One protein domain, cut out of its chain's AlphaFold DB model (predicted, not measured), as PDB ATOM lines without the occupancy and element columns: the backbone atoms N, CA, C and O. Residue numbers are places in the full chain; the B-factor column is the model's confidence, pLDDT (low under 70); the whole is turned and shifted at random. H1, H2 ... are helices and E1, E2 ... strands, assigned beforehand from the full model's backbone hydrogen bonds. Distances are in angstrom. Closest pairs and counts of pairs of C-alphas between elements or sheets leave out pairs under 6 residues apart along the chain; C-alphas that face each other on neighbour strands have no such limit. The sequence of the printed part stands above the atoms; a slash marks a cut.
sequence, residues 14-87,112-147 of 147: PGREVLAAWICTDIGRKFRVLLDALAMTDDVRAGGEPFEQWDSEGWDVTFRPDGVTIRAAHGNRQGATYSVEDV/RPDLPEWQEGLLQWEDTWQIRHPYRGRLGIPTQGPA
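This is residues 14 to 87 and 112 to 147 of the 147 residues of an uncharacterized protein of Glycomyces paridis (UniProt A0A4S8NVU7). A small antiparallel sheet, E1 E2 E3, has helices over one face, with H1 crossing its strands and H2 running along E1. H2 lies between this sheet and H4, and little H3 sits on the sheet's H2 side. The printed part has 110 residues, in the order H1 H2 E1 E2 E3 H3 H4, of the mixed class. It is compact, with a radius of gyration of the C-alphas of 14.6 A and spans of 44 by 30 by 25 A.

Start at H1, residues 17 to 27, and H2, residues 31 to 45: they are close but not clearly touching, C-alphas 27 and 33 being closest at 5.4 A. Next come E1, residues 59 to 64, E2, 67 to 72, and E3, 80 to 82, a meander, each strand the antiparallel neighbour of the one before. Look for N 62 and O 69 at 2.9 A between E1 and E2, and N 70 and O 80 at 2.9 A between E2 and E3. H1 and H2 make two layers with the sheet, both on one face; H1 runs across the strands, at 77 degrees to E2 on the local plane. H3, residues 84 to 87, on that same face, touches H2, closest at C-alphas 84 and 45, 6.4 A. H4, residues 117 to 129, is not on the sheet; it touches H2 residues 31 to 35 alone, at a steep tilt of 57 degrees, closest at C-alphas 121 and 32, 5.1 A. Every O i to N i+4 pair is within hydrogen-bond range in H2 and H4, and 6 of 7 in H1; H3 is too short for one.

Find C-alpha 17 at (182.378, 98.815, 198.483), where H1 begins. H2 is 20.8 A long, and H4, 18.2 A long, ends at C-alpha 129, (186.078, 117.632, 174.488).

Residues 88 to 111 are not printed, and C-alphas 87 and 112 stand 29.7 A apart. The link H2 to E1 is long, and confidence is under 70 at residues 76 to 77 and 146 to 147.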
ATOM      1  N   PRO A  14     184.633  91.929 199.040       71.50
ATOM      2  CA  PRO A  14     185.164  92.673 200.174       71.50
ATOM      3  C   PRO A  14     186.292  93.623 199.751       71.50
ATOM      4  O   PRO A  14     187.224  93.215 199.057       71.50
ATOM      5  N   GLY A  15     186.197  94.891 200.153       82.25
ATOM      6  CA  GLY A  15     187.154  95.946 199.807       82.25
ATOM      7  C   GLY A  15     186.802  96.770 198.561       82.25
ATOM      8  O   GLY A  15     187.460  97.780 198.306       82.25
ATOM      9  N   ARG A  16     185.773  96.403 197.783       88.81
ATOM     10  CA  ARG A  16     185.304  97.168 196.603       88.81
ATOM     11  C   ARG A  16     184.037  97.987 196.856       88.81
ATOM     12  O   ARG A  16     183.445  98.514 195.918       88.81
ATOM     13  N   GLU A  17     183.620  98.136 198.107       90.44
ATOM     14  CA  GLU A  17     182.378  98.815 198.483       90.44
ATOM     15  C   GLU A  17     182.399 100.298 198.093       90.44
ATOM     16  O   GLU A  17     181.398 100.819 197.605       90.44
ATOM     17  N   VAL A  18     183.540 100.975 198.269       93.31
ATOM     18  CA  VAL A  18     183.705 102.394 197.910       93.31
ATOM     19  C   VAL A  18     183.681 102.581 196.391       93.31
ATOM     20  O   VAL A  18     182.966 103.453 195.905       93.31
ATOM     21  N   LEU A  19     184.393 101.729 195.645       95.25
ATOM     22  CA  LEU A  19     184.376 101.723 194.178       95.25
ATOM     23  C   LEU A  19     182.960 101.503 193.631       95.25
ATOM     24  O   LEU A  19     182.484 102.286 192.812       95.25
ATOM     25  N   ALA A  20     182.261 100.481 194.128       93.31
ATOM     26  CA  ALA A  20     180.889 100.191 193.723       93.31
ATOM     27  C   ALA A  20     179.934 101.340 194.077       93.31
ATOM     28  O   ALA A  20     179.072 101.699 193.278       93.31
ATOM     29  N   ALA A  21     180.090 101.952 195.256       92.56
ATOM     30  CA  ALA A  21     179.265 103.081 195.664       92.56
ATOM     31  C   ALA A  21     179.468 104.301 194.751       92.56
ATOM     32  O   ALA A  21     178.475 104.901 194.339       92.56
ATOM     33  N   TRP A  22     180.710 104.639 194.395       95.25
ATOM     34  CA  TRP A  22     180.999 105.720 193.450       95.25
ATOM     35  C   TRP A  22     180.400 105.442 192.065       95.25
ATOM     36  O   TRP A  22     179.619 106.258 191.574       95.25
ATOM     37  N   ILE A  23     180.644 104.258 191.489       96.50
ATOM     38  CA  ILE A  23     180.090 103.873 190.179       96.50
ATOM     39  C   ILE A  23     178.555 103.950 190.188       96.50
ATOM     40  O   ILE A  23     177.945 104.552 189.307       96.50
ATOM     41  N   CYS A  24     177.896 103.398 191.204       92.69
ATOM     42  CA  CYS A  24     176.435 103.346 191.229       92.69
ATOM     43  C   CYS A  24     175.766 104.706 191.479       92.69
ATOM     44  O   CYS A  24     174.633 104.905 191.037       92.69
ATOM     45  N   THR A  25     176.412 105.617 192.214       91.75
ATOM     46  CA  THR A  25     175.773 106.873 192.650       91.75
ATOM     47  C   THR A  25     176.192 108.086 191.834       91.75
ATOM     48  O   THR A  25     175.341 108.922 191.538       91.75
ATOM     49  N   ASP A  26     177.462 108.170 191.453       92.69
ATOM     50  CA  ASP A  26     178.009 109.337 190.767       92.69
ATOM     51  C   ASP A  26     177.910 109.190 189.249       92.69
ATOM     52  O   ASP A  26     177.342 110.037 188.551       92.69
ATOM     53  N   ILE A  27     178.370 108.034 188.757       95.25
ATOM     54  CA  ILE A  27     178.275 107.660 187.348       95.25
ATOM     55  C   ILE A  27     176.826 107.270 187.022       95.25
ATOM     56  O   ILE A  27     176.169 107.890 186.178       95.25
ATOM     57  N   GLY A  28     176.281 106.279 187.733       91.69
ATOM     58  CA  GLY A  28     174.902 105.826 187.562       91.69
ATOM     59  C   GLY A  28     174.582 105.484 186.103       91.69
ATOM     60  O   GLY A  28     175.397 104.903 185.403       91.69
ATOM     61  N   ARG A  29     173.397 105.860 185.604       90.75
ATOM     62  CA  ARG A  29     172.998 105.621 184.198       90.75
ATOM     63  C   ARG A  29     173.476 106.698 183.210       90.75
ATOM     64  O   ARG A  29     172.920 106.809 182.124       90.75
ATOM     65  N   LYS A  30     174.452 107.536 183.568       92.50
ATOM     66  CA  LYS A  30     174.895 108.648 182.713       92.50
ATOM     67  C   LYS A  30     176.068 108.197 181.841       92.50
ATOM     68  O   LYS A  30     177.213 108.255 182.280       92.50
ATOM     69  N   PHE A  31     175.804 107.806 180.591       94.81
ATOM     70  CA  PHE A  31     176.862 107.353 179.671       94.81
ATOM     71  C   PHE A  31     178.019 108.348 179.535       94.81
ATOM     72  O   PHE A  31     179.165 107.924 179.494       94.81
ATOM     73  N   ARG A  32     177.748 109.659 179.532       94.56
ATOM     74  CA  ARG A  32     178.804 110.683 179.465       94.56
ATOM     75  C   ARG A  32     179.772 110.638 180.640       94.56
ATOM     76  O   ARG A  32     180.969 110.607 180.412       94.56
ATOM     77  N   VAL A  33     179.250 110.539 181.858       96.44
ATOM     78  CA  VAL A  33     180.075 110.478 183.075       96.44
ATOM     79  C   VAL A  33     180.878 109.173 183.120       96.44
ATOM     80  O   VAL A  33     182.019 109.148 183.572       96.44
ATOM     81  N   LEU A  34     180.311 108.075 182.603       97.75
ATOM     82  CA  LEU A  34     181.045 106.818 182.452       97.75
ATOM     83  C   LEU A  34     182.175 106.938 181.418       97.75
ATOM     84  O   LEU A  34     183.261 106.411 181.637       97.75
ATOM     85  N   LEU A  35     181.934 107.638 180.307       97.88
ATOM     86  CA  LEU A  35     182.952 107.916 179.291       97.88
ATOM     87  C   LEU A  35     184.078 108.798 179.847       97.88
ATOM     88  O   LEU A  35     185.239 108.470 179.624       97.88
ATOM     89  N   ASP A  36     183.765 109.823 180.648       97.88
ATOM     90  CA  ASP A  36     184.779 110.619 181.357       97.88
ATOM     91  C   ASP A  36     185.666 109.710 182.223       97.88
ATOM     92  O   ASP A  36     186.887 109.694 182.069       97.88
ATOM     93  N   ALA A  37     185.057 108.860 183.061       98.12
ATOM     94  CA  ALA A  37     185.791 107.935 183.925       98.12
ATOM     95  C   ALA A  37     186.667 106.948 183.129       98.12
ATOM     96  O   ALA A  37     187.810 106.683 183.512       98.12
ATOM     97  N   LEU A  38     186.158 106.408 182.017       98.31
ATOM     98  CA  LEU A  38     186.905 105.505 181.137       98.31
ATOM     99  C   LEU A  38     188.103 106.215 180.495       98.31
ATOM    100  O   LEU A  38     189.207 105.669 180.515       98.31
ATOM    101  N   ALA A  39     187.905 107.419 179.954       98.00
ATOM    102  CA  ALA A  39     188.957 108.206 179.322       98.00
ATOM    103  C   ALA A  39     190.047 108.622 180.319       98.00
ATOM    104  O   ALA A  39     191.217 108.336 180.077       98.00
ATOM    105  N   MET A  40     189.676 109.167 181.483       98.12
ATOM    106  CA  MET A  40     190.634 109.525 182.539       98.12
ATOM    107  C   MET A  40     191.434 108.315 183.029       98.12
ATOM    108  O   MET A  40     192.630 108.423 183.297       98.12
ATOM    109  N   THR A  41     190.790 107.147 183.138       98.06
ATOM    110  CA  THR A  41     191.474 105.899 183.504       98.06
ATOM    111  C   THR A  41     192.494 105.489 182.437       98.06
ATOM    112  O   THR A  41     193.585 105.038 182.785       98.06
ATOM    113  N   ASP A  42     192.175 105.648 181.148       97.31
ATOM    114  CA  ASP A  42     193.099 105.349 180.043       97.31
ATOM    115  C   ASP A  42     194.288 106.326 180.017       97.31
ATOM    116  O   ASP A  42     195.425 105.882 179.844       97.31
ATOM    117  N   ASP A  43     194.049 107.617 180.281       97.00
ATOM    118  CA  ASP A  43     195.089 108.651 180.368       97.00
ATOM    119  C   ASP A  43     196.123 108.313 181.451       97.00
ATOM    120  O   ASP A  43     197.324 108.215 181.172       97.00
ATOM    121  N   VAL A  44     195.674 108.063 182.688       97.62
ATOM    122  CA  VAL A  44     196.601 107.769 183.796       97.62
ATOM    123  C   VAL A  44     197.264 106.405 183.657       97.62
ATOM    124  O   VAL A  44     198.413 106.234 184.066       97.62
ATOM    125  N   ARG A  45     196.595 105.441 183.012       96.50
ATOM    126  CA  ARG A  45     197.186 104.145 182.653       96.50
ATOM    127  C   ARG A  45     198.313 104.291 181.634       96.50
ATOM    128  O   ARG A  45     199.302 103.565 181.714       96.50
ATOM    129  N   ALA A  46     198.188 105.227 180.695       95.06
ATOM    130  CA  ALA A  46     199.250 105.572 179.751       95.06
ATOM    131  C   ALA A  46     200.395 106.382 180.399       95.06
ATOM    132  O   ALA A  46     201.375 106.700 179.725       95.06
ATOM    133  N   GLY A  47     200.296 106.693 181.697       93.88
ATOM    134  CA  GLY A  47     201.253 107.521 182.430       93.88
ATOM    135  C   GLY A  47     201.039 109.024 182.241       93.88
ATOM    136  O   GLY A  47     201.918 109.803 182.608       93.88
ATOM    137  N   GLY A  48     199.908 109.424 181.655       94.25
ATOM    138  CA  GLY A  48     199.505 110.815 181.495       94.25
ATOM    139  C   GLY A  48     198.757 111.372 182.707       94.25
ATOM    140  O   GLY A  48     198.589 110.714 183.736       94.25
ATOM    141  N   GLU A  49     198.301 112.611 182.557       94.44
ATOM    142  CA  GLU A  49     197.341 113.253 183.455       94.44
ATOM    143  C   GLU A  49     195.935 113.125 182.854       94.44
ATOM    144  O   GLU A  49     195.818 113.118 181.625       94.44
ATOM    145  N   PRO A  50     194.879 113.027 183.680       95.56
ATOM    146  CA  PRO A  50     193.518 113.014 183.161       95.56
ATOM    147  C   PRO A  50     193.232 114.318 182.407       95.56
ATOM    148  O   PRO A  50     193.680 115.391 182.821       95.56
ATOM    149  N   PHE A  51     192.472 114.234 181.313       92.12
ATOM    150  CA  PHE A  51     192.137 115.404 180.490       92.12
ATOM    151  C   PHE A  51     191.409 116.528 181.261       92.12
ATOM    152  O   PHE A  51     191.464 117.689 180.854       92.12
ATOM    153  N   GLU A  52     190.764 116.204 182.386       93.75
ATOM    154  CA  GLU A  52     190.215 117.156 183.350       93.75
ATOM    155  C   GLU A  52     190.281 116.600 184.788       93.75
ATOM    156  O   GLU A  52     190.656 115.450 185.023       93.75
ATOM    157  N   GLN A  53     189.902 117.416 185.776       93.31
ATOM    158  CA  GLN A  53     189.727 116.946 187.153       93.31
ATOM    159  C   GLN A  53     188.320 116.377 187.341       93.31
ATOM    160  O   GLN A  53     187.358 116.952 186.843       93.31
ATOM    161  N   TRP A  54     188.193 115.291 188.109       95.00
ATOM    162  CA  TRP A  54     186.875 114.785 188.488       95.00
ATOM    163  C   TRP A  54     186.158 115.798 189.380       95.00
ATOM    164  O   TRP A  54     186.666 116.136 190.452       95.00
ATOM    165  N   ASP A  55     184.978 116.239 188.953       89.00
ATOM    166  CA  ASP A  55     184.125 117.154 189.708       89.00
ATOM    167  C   ASP A  55     182.767 116.502 189.993       89.00
ATOM    168  O   ASP A  55     182.011 116.147 189.084       89.00
ATOM    169  N   SER A  56     182.472 116.315 191.278       89.44
ATOM    170  CA  SER A  56     181.214 115.759 191.766       89.44
ATOM    171  C   SER A  56     180.882 116.302 193.152       89.44
ATOM    172  O   SER A  56     181.748 116.477 194.004       89.44
ATOM    173  N   GLU A  57     179.589 116.492 193.414       85.69
ATOM    174  CA  GLU A  57     179.084 116.866 194.739       85.69
ATOM    175  C   GLU A  57     179.198 115.724 195.767       85.69
ATOM    176  O   GLU A  57     179.239 115.965 196.973       85.69
ATOM    177  N   GLY A  58     179.186 114.467 195.314       88.12
ATOM    178  CA  GLY A  58     179.100 113.298 196.194       88.12
ATOM    179  C   GLY A  58     180.450 112.673 196.533       88.12
ATOM    180  O   GLY A  58     180.617 112.097 197.618       88.12
ATOM    181  N   TRP A  59     181.410 112.779 195.619       93.56
ATOM    182  CA  TRP A  59     182.667 112.045 195.672       93.56
ATOM    183  C   TRP A  59     183.834 112.916 195.231       93.56
ATOM    184  O   TRP A  59     183.805 113.498 194.154       93.56
ATOM    185  N   ASP A  60     184.908 112.901 196.017       94.00
ATOM    186  CA  ASP A  60     186.203 113.343 195.519       94.00
ATOM    187  C   ASP A  60     186.921 112.124 194.937       94.00
ATOM    188  O   ASP A  60     187.211 111.153 195.654       94.00
ATOM    189  N   VAL A  61     187.236 112.187 193.646       97.06
ATOM    190  CA  VAL A  61     187.988 111.143 192.950       97.06
ATOM    191  C   VAL A  61     189.255 111.734 192.365       97.06
ATOM    192  O   VAL A  61     189.261 112.804 191.768       97.06
ATOM    193  N   THR A  62     190.373 111.054 192.575       97.12
ATOM    194  CA  THR A  62     191.670 111.478 192.057       97.12
ATOM    195  C   THR A  62     192.284 110.340 191.267       97.12
ATOM    196  O   THR A  62     192.632 109.307 191.837       97.12
ATOM    197  N   PHE A  63     192.435 110.554 189.962       98.12
ATOM    198  CA  PHE A  63     193.103 109.633 189.050       98.12
ATOM    199  C   PHE A  63     194.601 109.933 189.029       98.12
ATOM    200  O   PHE A  63     195.008 111.066 188.769       98.12
ATOM    201  N   ARG A  64     195.428 108.921 189.301       96.75
ATOM    202  CA  ARG A  64     196.885 108.993 189.167       96.75
ATOM    203  C   ARG A  64     197.442 107.688 188.600       96.75
ATOM    204  O   ARG A  64     196.806 106.643 188.752       96.75
ATOM    205  N   PRO A  65     198.645 107.711 187.998       96.31
ATOM    206  CA  PRO A  65     199.278 106.495 187.490       96.31
ATOM    207  C   PRO A  65     199.537 105.421 188.559       96.31
ATOM    208  O   PRO A  65     199.584 104.236 188.239       96.31
ATOM    209  N   ASP A  66     199.702 105.809 189.828       94.19
ATOM    210  CA  ASP A  66     199.919 104.896 190.958       94.19
ATOM    211  C   ASP A  66     198.618 104.369 191.592       94.19
ATOM    212  O   ASP A  66     198.661 103.440 192.401       94.19
ATOM    213  N   GLY A  67     197.461 104.910 191.203       96.62
ATOM    214  CA  GLY A  67     196.155 104.448 191.655       96.62
ATOM    215  C   GLY A  67     195.062 105.508 191.549       96.62
ATOM    216  O   GLY A  67     195.311 106.695 191.347       96.62
ATOM    217  N   VAL A  68     193.819 105.064 191.728       98.06
ATOM    218  CA  VAL A  68     192.644 105.938 191.789       98.06
ATOM    219  C   VAL A  68     192.159 105.995 193.228       98.06
ATOM    220  O   VAL A  68     191.764 104.978 193.803       98.06
ATOM    221  N   THR A  69     192.199 107.184 193.825       96.94
ATOM    222  CA  THR A  69     191.686 107.422 195.178       96.94
ATOM    223  C   THR A  69     190.251 107.917 195.099       96.94
ATOM    224  O   THR A  69     189.980 108.902 194.422       96.94
ATOM    225  N   ILE A  70     189.349 107.260 195.826       96.50
ATOM    226  CA  ILE A  70     187.922 107.583 195.890       96.50
ATOM    227  C   ILE A  70     187.559 107.838 197.350       96.50
ATOM    228  O   ILE A  70     187.818 106.998 198.215       96.50
ATOM    229  N   ARG A  71     186.933 108.977 197.643       93.94
ATOM    230  CA  ARG A  71     186.418 109.298 198.981       93.94
ATOM    231  C   ARG A  71     185.090 110.040 198.880       93.94
ATOM    232  O   ARG A  71     184.863 110.779 197.932       93.94
ATOM    233  N   ALA A  72     184.218 109.851 199.864       90.06
ATOM    234  CA  ALA A  72     182.993 110.639 199.936       90.06
ATOM    235  C   ALA A  72     183.354 112.109 200.204       90.06
ATOM    236  O   ALA A  72     184.137 112.380 201.116       90.06
ATOM    237  N   ALA A  73     182.770 113.040 199.447       86.81
ATOM    238  CA  ALA A  73     182.973 114.478 199.656       86.81
ATOM    239  C   ALA A  73     182.382 114.943 201.002       86.81
ATOM    240  O   ALA A  73     182.827 115.917 201.619       86.81
ATOM    241  N   HIS A  74     181.377 114.212 201.494       82.69
ATOM    242  CA  HIS A  74     180.682 114.496 202.740       82.69
ATOM    243  C   HIS A  74     180.585 113.263 203.645       82.69
ATOM    244  O   HIS A  74     180.342 112.139 203.204       82.69
ATOM    245  N   GLY A  75     180.706 113.498 204.953       72.25
ATOM    246  CA  GLY A  75     180.637 112.458 205.978       72.25
ATOM    247  C   GLY A  75     181.985 111.797 206.276       72.25
ATOM    248  O   GLY A  75     183.023 112.172 205.745       72.25
ATOM    249  N   ASN A  76     181.964 110.816 207.180       62.28
ATOM    250  CA  ASN A  76     183.171 110.196 207.741       62.28
ATOM    251  C   ASN A  76     183.442 108.796 207.153       62.28
ATOM    252  O   ASN A  76     183.893 107.893 207.859       62.28
ATOM    253  N   ARG A  77     183.096 108.573 205.876       66.50
ATOM    254  CA  ARG A  77     183.463 107.328 205.184       66.50
ATOM    255  C   ARG A  77     184.947 107.377 204.849       66.50
ATOM    256  O   ARG A  77     185.410 108.335 204.238       66.50
ATOM    257  N   GLN A  78     185.678 106.333 205.234       76.06
ATOM    258  CA  GLN A  78     187.049 106.162 204.773       76.06
ATOM    259  C   GLN A  78     187.049 106.030 203.249       76.06
ATOM    260  O   GLN A  78     186.268 105.262 202.686       76.06
ATOM    261  N   GLY A  79     187.900 106.818 202.597       88.81
ATOM    262  CA  GLY A  79     188.212 106.621 201.191       88.81
ATOM    263  C   GLY A  79     189.046 105.362 200.985       88.81
ATOM    264  O   GLY A  79     189.624 104.818 201.929       88.81
ATOM    265  N   ALA A  80     189.125 104.922 199.741       94.50
ATOM    266  CA  ALA A  80     189.947 103.798 199.328       94.50
ATOM    267  C   ALA A  80     190.765 104.183 198.095       94.50
ATOM    268  O   ALA A  80     190.331 105.000 197.281       94.50
ATOM    269  N   THR A  81     191.947 103.587 197.967       96.50
ATOM    270  CA  THR A  81     192.761 103.679 196.755       96.50
ATOM    271  C   THR A  81     192.763 102.322 196.074       96.50
ATOM    272  O   THR A  81     193.044 101.307 196.712       96.50
ATOM    273  N   TYR A  82     192.459 102.325 194.784       97.06
ATOM    274  CA  TYR A  82     192.404 101.145 193.933       97.06
ATOM    275  C   TYR A  82     193.496 101.210 192.871       97.06
ATOM    276  O   TYR A  82     193.922 102.300 192.479       97.06
ATOM    277  N   SER A  83     193.939 100.051 192.379       97.50
ATOM    278  CA  SER A  83     194.813 100.036 191.209       97.50
ATOM    279  C   SER A  83     194.061 100.580 189.990       97.50
ATOM    280  O   SER A  83     192.842 100.420 189.874       97.50
ATOM    281  N   VAL A  84     194.785 101.207 189.060       98.00
ATOM    282  CA  VAL A  84     194.195 101.713 187.809       98.00
ATOM    283  C   VAL A  84     193.508 100.582 187.032       98.00
ATOM    284  O   VAL A  84     192.430 100.777 186.479       98.00
ATOM    285  N   GLU A  85     194.077  99.372 187.046       97.44
ATOM    286  CA  GLU A  85     193.498  98.201 186.374       97.44
ATOM    287  C   GLU A  85     192.209  97.693 187.035       97.44
ATOM    288  O   GLU A  85     191.285  97.287 186.326       97.44
ATOM    289  N   ASP A  86     192.105  97.744 188.368       97.00
ATOM    290  CA  ASP A  86     190.864  97.387 189.069       97.00
ATOM    291  C   ASP A  86     189.730  98.347 188.709       97.00
ATOM    292  O   ASP A  86     188.611  97.908 188.440       97.00
ATOM    293  N   VAL A  87     190.021  99.653 188.677       98.19
ATOM    294  CA  VAL A  87     189.034 100.670 188.295       98.19
ATOM    295  C   VAL A  87     188.648 100.523 186.832       98.19
ATOM    296  O   VAL A  87     187.458 100.494 186.531       98.19
ATOM    297  N   ARG A 112     170.509 113.895 169.130       86.06
ATOM    298  CA  ARG A 112     170.488 112.628 168.365       86.06
ATOM    299  C   ARG A 112     169.529 111.544 168.915       86.06
ATOM    300  O   ARG A 112     169.972 110.434 169.213       86.06
ATOM    301  N   PRO A 113     168.211 111.824 169.022       86.75
ATOM    302  CA  PRO A 113     167.227 110.843 169.499       86.75
ATOM    303  C   PRO A 113     167.051 109.648 168.547       86.75
ATOM    304  O   PRO A 113     166.377 108.681 168.886       86.75
ATOM    305  N   ASP A 114     167.635 109.725 167.349       88.38
ATOM    306  CA  ASP A 114     167.725 108.646 166.368       88.38
ATOM    307  C   ASP A 114     168.714 107.536 166.761       88.38
ATOM    308  O   ASP A 114     168.670 106.459 166.170       88.38
ATOM    309  N   LEU A 115     169.596 107.783 167.737       90.25
ATOM    310  CA  LEU A 115     170.639 106.849 168.152       90.25
ATOM    311  C   LEU A 115     170.367 106.244 169.536       90.25
ATOM    312  O   LEU A 115     169.813 106.928 170.405       90.25
ATOM    313  N   PRO A 116     170.857 105.021 169.807       90.81
ATOM    314  CA  PRO A 116     170.995 104.508 171.164       90.81
ATOM    315  C   PRO A 116     171.701 105.491 172.113       90.81
ATOM    316  O   PRO A 116     172.601 106.232 171.708       90.81
ATOM    317  N   GLU A 117     171.310 105.487 173.384       91.50
ATOM    318  CA  GLU A 117     171.744 106.443 174.415       91.50
ATOM    319  C   GLU A 117     173.268 106.473 174.575       91.50
ATOM    320  O   GLU A 117     173.875 107.539 174.666       91.50
ATOM    321  N   TRP A 118     173.915 105.310 174.512       93.12
ATOM    322  CA  TRP A 118     175.371 105.218 174.606       93.12
ATOM    323  C   TRP A 118     176.090 105.851 173.407       93.12
ATOM    324  O   TRP A 118     177.160 106.438 173.568       93.12
ATOM    325  N   GLN A 119     175.509 105.757 172.206       93.94
ATOM    326  CA  GLN A 119     176.089 106.327 170.988       93.94
ATOM    327  C   GLN A 119     175.949 107.841 170.979       93.94
ATOM    328  O   GLN A 119     176.880 108.551 170.609       93.94
ATOM    329  N   GLU A 120     174.792 108.340 171.409       93.06
ATOM    330  CA  GLU A 120     174.601 109.764 171.636       93.06
ATOM    331  C   GLU A 120     175.586 110.289 172.677       93.06
ATOM    332  O   GLU A 120     176.279 111.266 172.403       93.06
ATOM    333  N   GLY A 121     175.679 109.627 173.835       93.75
ATOM    334  CA  GLY A 121     176.601 110.010 174.898       93.75
ATOM    335  C   GLY A 121     178.039 110.103 174.396       93.75
ATOM    336  O   GLY A 121     178.720 111.080 174.693       93.75
ATOM    337  N   LEU A 122     178.467 109.149 173.564       95.62
ATOM    338  CA  LEU A 122     179.775 109.163 172.912       95.62
ATOM    339  C   LEU A 122     179.964 110.362 171.978       95.62
ATOM    340  O   LEU A 122     180.980 111.044 172.071       95.62
ATOM    341  N   LEU A 123     179.012 110.632 171.081       94.56
ATOM    342  CA  LEU A 123     179.122 111.767 170.159       94.56
ATOM    343  C   LEU A 123     179.124 113.099 170.904       94.56
ATOM    344  O   LEU A 123     179.910 113.981 170.579       94.56
ATOM    345  N   GLN A 124     178.268 113.232 171.915       94.25
ATOM    346  CA  GLN A 124     178.208 114.433 172.733       94.25
ATOM    347  C   GLN A 124     179.492 114.617 173.553       94.25
ATOM    348  O   GLN A 124     179.941 115.748 173.727       94.25
ATOM    349  N   TRP A 125     180.094 113.531 174.043       95.62
ATOM    350  CA  TRP A 125     181.393 113.560 174.716       95.62
ATOM    351  C   TRP A 125     182.496 114.051 173.769       95.62
ATOM    352  O   TRP A 125     183.197 115.006 174.094       95.62
ATOM    353  N   GLU A 126     182.600 113.474 172.567       95.81
ATOM    354  CA  GLU A 126     183.619 113.865 171.578       95.81
ATOM    355  C   GLU A 126     183.429 115.314 171.101       95.81
ATOM    356  O   GLU A 126     184.408 116.028 170.895       95.81
ATOM    357  N   ASP A 127     182.183 115.778 170.982       94.75
ATOM    358  CA  ASP A 127     181.856 117.175 170.673       94.75
ATOM    359  C   ASP A 127     182.151 118.121 171.852       94.75
ATOM    360  O   ASP A 127     182.552 119.264 171.660       94.75
ATOM    361  N   THR A 128     182.020 117.660 173.096       94.81
ATOM    362  CA  THR A 128     182.359 118.481 174.272       94.81
ATOM    363  C   THR A 128     183.867 118.693 174.367       94.81
ATOM    364  O   THR A 128     184.331 119.823 174.502       94.81
ATOM    365  N   TRP A 129     184.633 117.608 174.262       94.94
ATOM    366  CA  TRP A 129     186.078 117.632 174.488       94.94
ATOM    367  C   TRP A 129     186.891 117.908 173.226       94.94
ATOM    368  O   TRP A 129     188.095 118.134 173.311       94.94
ATOM    369  N   GLN A 130     186.247 117.907 172.053       95.31
ATOM    370  CA  GLN A 130     186.883 118.095 170.743       95.31
ATOM    371  C   GLN A 130     188.036 117.107 170.491       95.31
ATOM    372  O   GLN A 130     188.966 117.375 169.726       95.31
ATOM    373  N   ILE A 131     187.959 115.935 171.122       93.19
ATOM    374  CA  ILE A 131     188.897 114.831 170.959       93.19
ATOM    375  C   ILE A 131     188.132 113.541 170.728       93.19
ATOM    376  O   ILE A 131     186.983 113.367 171.131       93.19
ATOM    377  N   ARG A 132     188.803 112.610 170.063       94.19
ATOM    378  CA  ARG A 132     188.274 111.277 169.822       94.19
ATOM    379  C   ARG A 132     188.353 110.446 171.099       94.19
ATOM    380  O   ARG A 132     189.420 110.384 171.705       94.19
ATOM    381  N   HIS A 133     187.275 109.749 171.456       96.69
ATOM    382  CA  HIS A 133     187.265 108.959 172.684       96.69
ATOM    383  C   HIS A 133     188.263 107.786 172.592       96.69
ATOM    384  O   HIS A 133     188.243 107.043 171.598       96.69
ATOM    385  N   PRO A 134     189.109 107.552 173.615       96.19
ATOM    386  CA  PRO A 134     190.153 106.527 173.562       96.19
ATOM    387  C   PRO A 134     189.598 105.105 173.404       96.19
ATOM    388  O   PRO A 134     190.259 104.235 172.834       96.19
ATOM    389  N   TYR A 135     188.364 104.847 173.848       96.12
ATOM    390  CA  TYR A 135     187.714 103.534 173.701       96.12
ATOM    391  C   TYR A 135     187.104 103.266 172.321       96.12
ATOM    392  O   TYR A 135     186.509 102.211 172.116       96.12
ATOM    393  N   ARG A 136     187.265 104.154 171.333       95.56
ATOM    394  CA  ARG A 136     186.908 103.838 169.940       95.56
ATOM    395  C   ARG A 136     187.612 102.545 169.492       95.56
ATOM    396  O   ARG A 136     188.830 102.438 169.576       95.56
ATOM    397  N   GLY A 137     186.847 101.564 169.010       95.44
ATOM    398  CA  GLY A 137     187.338 100.226 168.648       95.44
ATOM    399  C   GLY A 137     187.398  99.219 169.809       95.44
ATOM    400  O   GLY A 137     187.812  98.081 169.593       95.44
ATOM    401  N   ARG A 138     186.986  99.606 171.023       95.38
ATOM    402  CA  ARG A 138     186.894  98.760 172.226       95.38
ATOM    403  C   ARG A 138     185.444  98.704 172.715       95.38
ATOM    404  O   ARG A 138     184.654  99.582 172.398       95.38
ATOM    405  N   LEU A 139     185.085  97.679 173.490       94.19
ATOM    406  CA  LEU A 139     183.770  97.562 174.152       94.19
ATOM    407  C   LEU A 139     182.545  97.694 173.219       94.19
ATOM    408  O   LEU A 139     181.508  98.223 173.613       94.19
ATOM    409  N   GLY A 140     182.673  97.263 171.960       92.00
ATOM    410  CA  GLY A 140     181.612  97.415 170.954       92.00
ATOM    411  C   GLY A 140     181.457  98.835 170.395       92.00
ATOM    412  O   GLY A 140     180.600  99.061 169.544       92.00
ATOM    413  N   ILE A 141     182.301  99.785 170.807       93.62
ATOM    414  CA  ILE A 141     182.334 101.139 170.256       93.62
ATOM    415  C   ILE A 141     183.026 101.105 168.881       93.62
ATOM    416  O   ILE A 141     184.183 100.682 168.794       93.62
ATOM    417  N   PRO A 142     182.400 101.593 167.794       90.75
ATOM    418  CA  PRO A 142     183.005 101.541 166.470       90.75
ATOM    419  C   PRO A 142     184.218 102.452 166.332       90.75
ATOM    420  O   PRO A 142     184.266 103.568 166.856       90.75
ATOM    421  N   THR A 143     185.168 102.000 165.519       91.94
ATOM    422  CA  THR A 143     186.414 102.709 165.214       91.94
ATOM    423  C   THR A 143     186.218 103.958 164.360       91.94
ATOM    424  O   THR A 143     187.173 104.700 164.217       91.94
ATOM    425  N   GLN A 144     185.055 104.232 163.757       85.50
ATOM    426  CA  GLN A 144     184.762 105.436 162.950       85.50
ATOM    427  C   GLN A 144     183.261 105.762 162.991       85.50
ATOM    428  O   GLN A 144     182.462 104.851 163.169       85.50
ATOM    429  N   GLY A 145     182.903 107.036 162.774       70.38
ATOM    430  CA  GLY A 145     181.515 107.488 162.602       70.38
ATOM    431  C   GLY A 145     180.613 107.345 163.840       70.38
ATOM    432  O   GLY A 145     181.070 106.919 164.906       70.38
ATOM    433  N   PRO A 146     179.326 107.723 163.737       63.81
ATOM    434  CA  PRO A 146     178.304 107.151 164.603       63.81
ATOM    435  C   PRO A 146     178.154 105.656 164.278       63.81
ATOM    436  O   PRO A 146     178.383 105.250 163.138       63.81
ATOM    437  N   ALA A 147     177.859 104.858 165.299       55.97
ATOM    438  CA  ALA A 147     177.675 103.413 165.189       55.97
ATOM    439  C   ALA A 147     176.446 103.034 164.350       55.97
ATOM    440  O   ALA A 147     175.481 103.829 164.320       55.97
TER     441      ALA A 147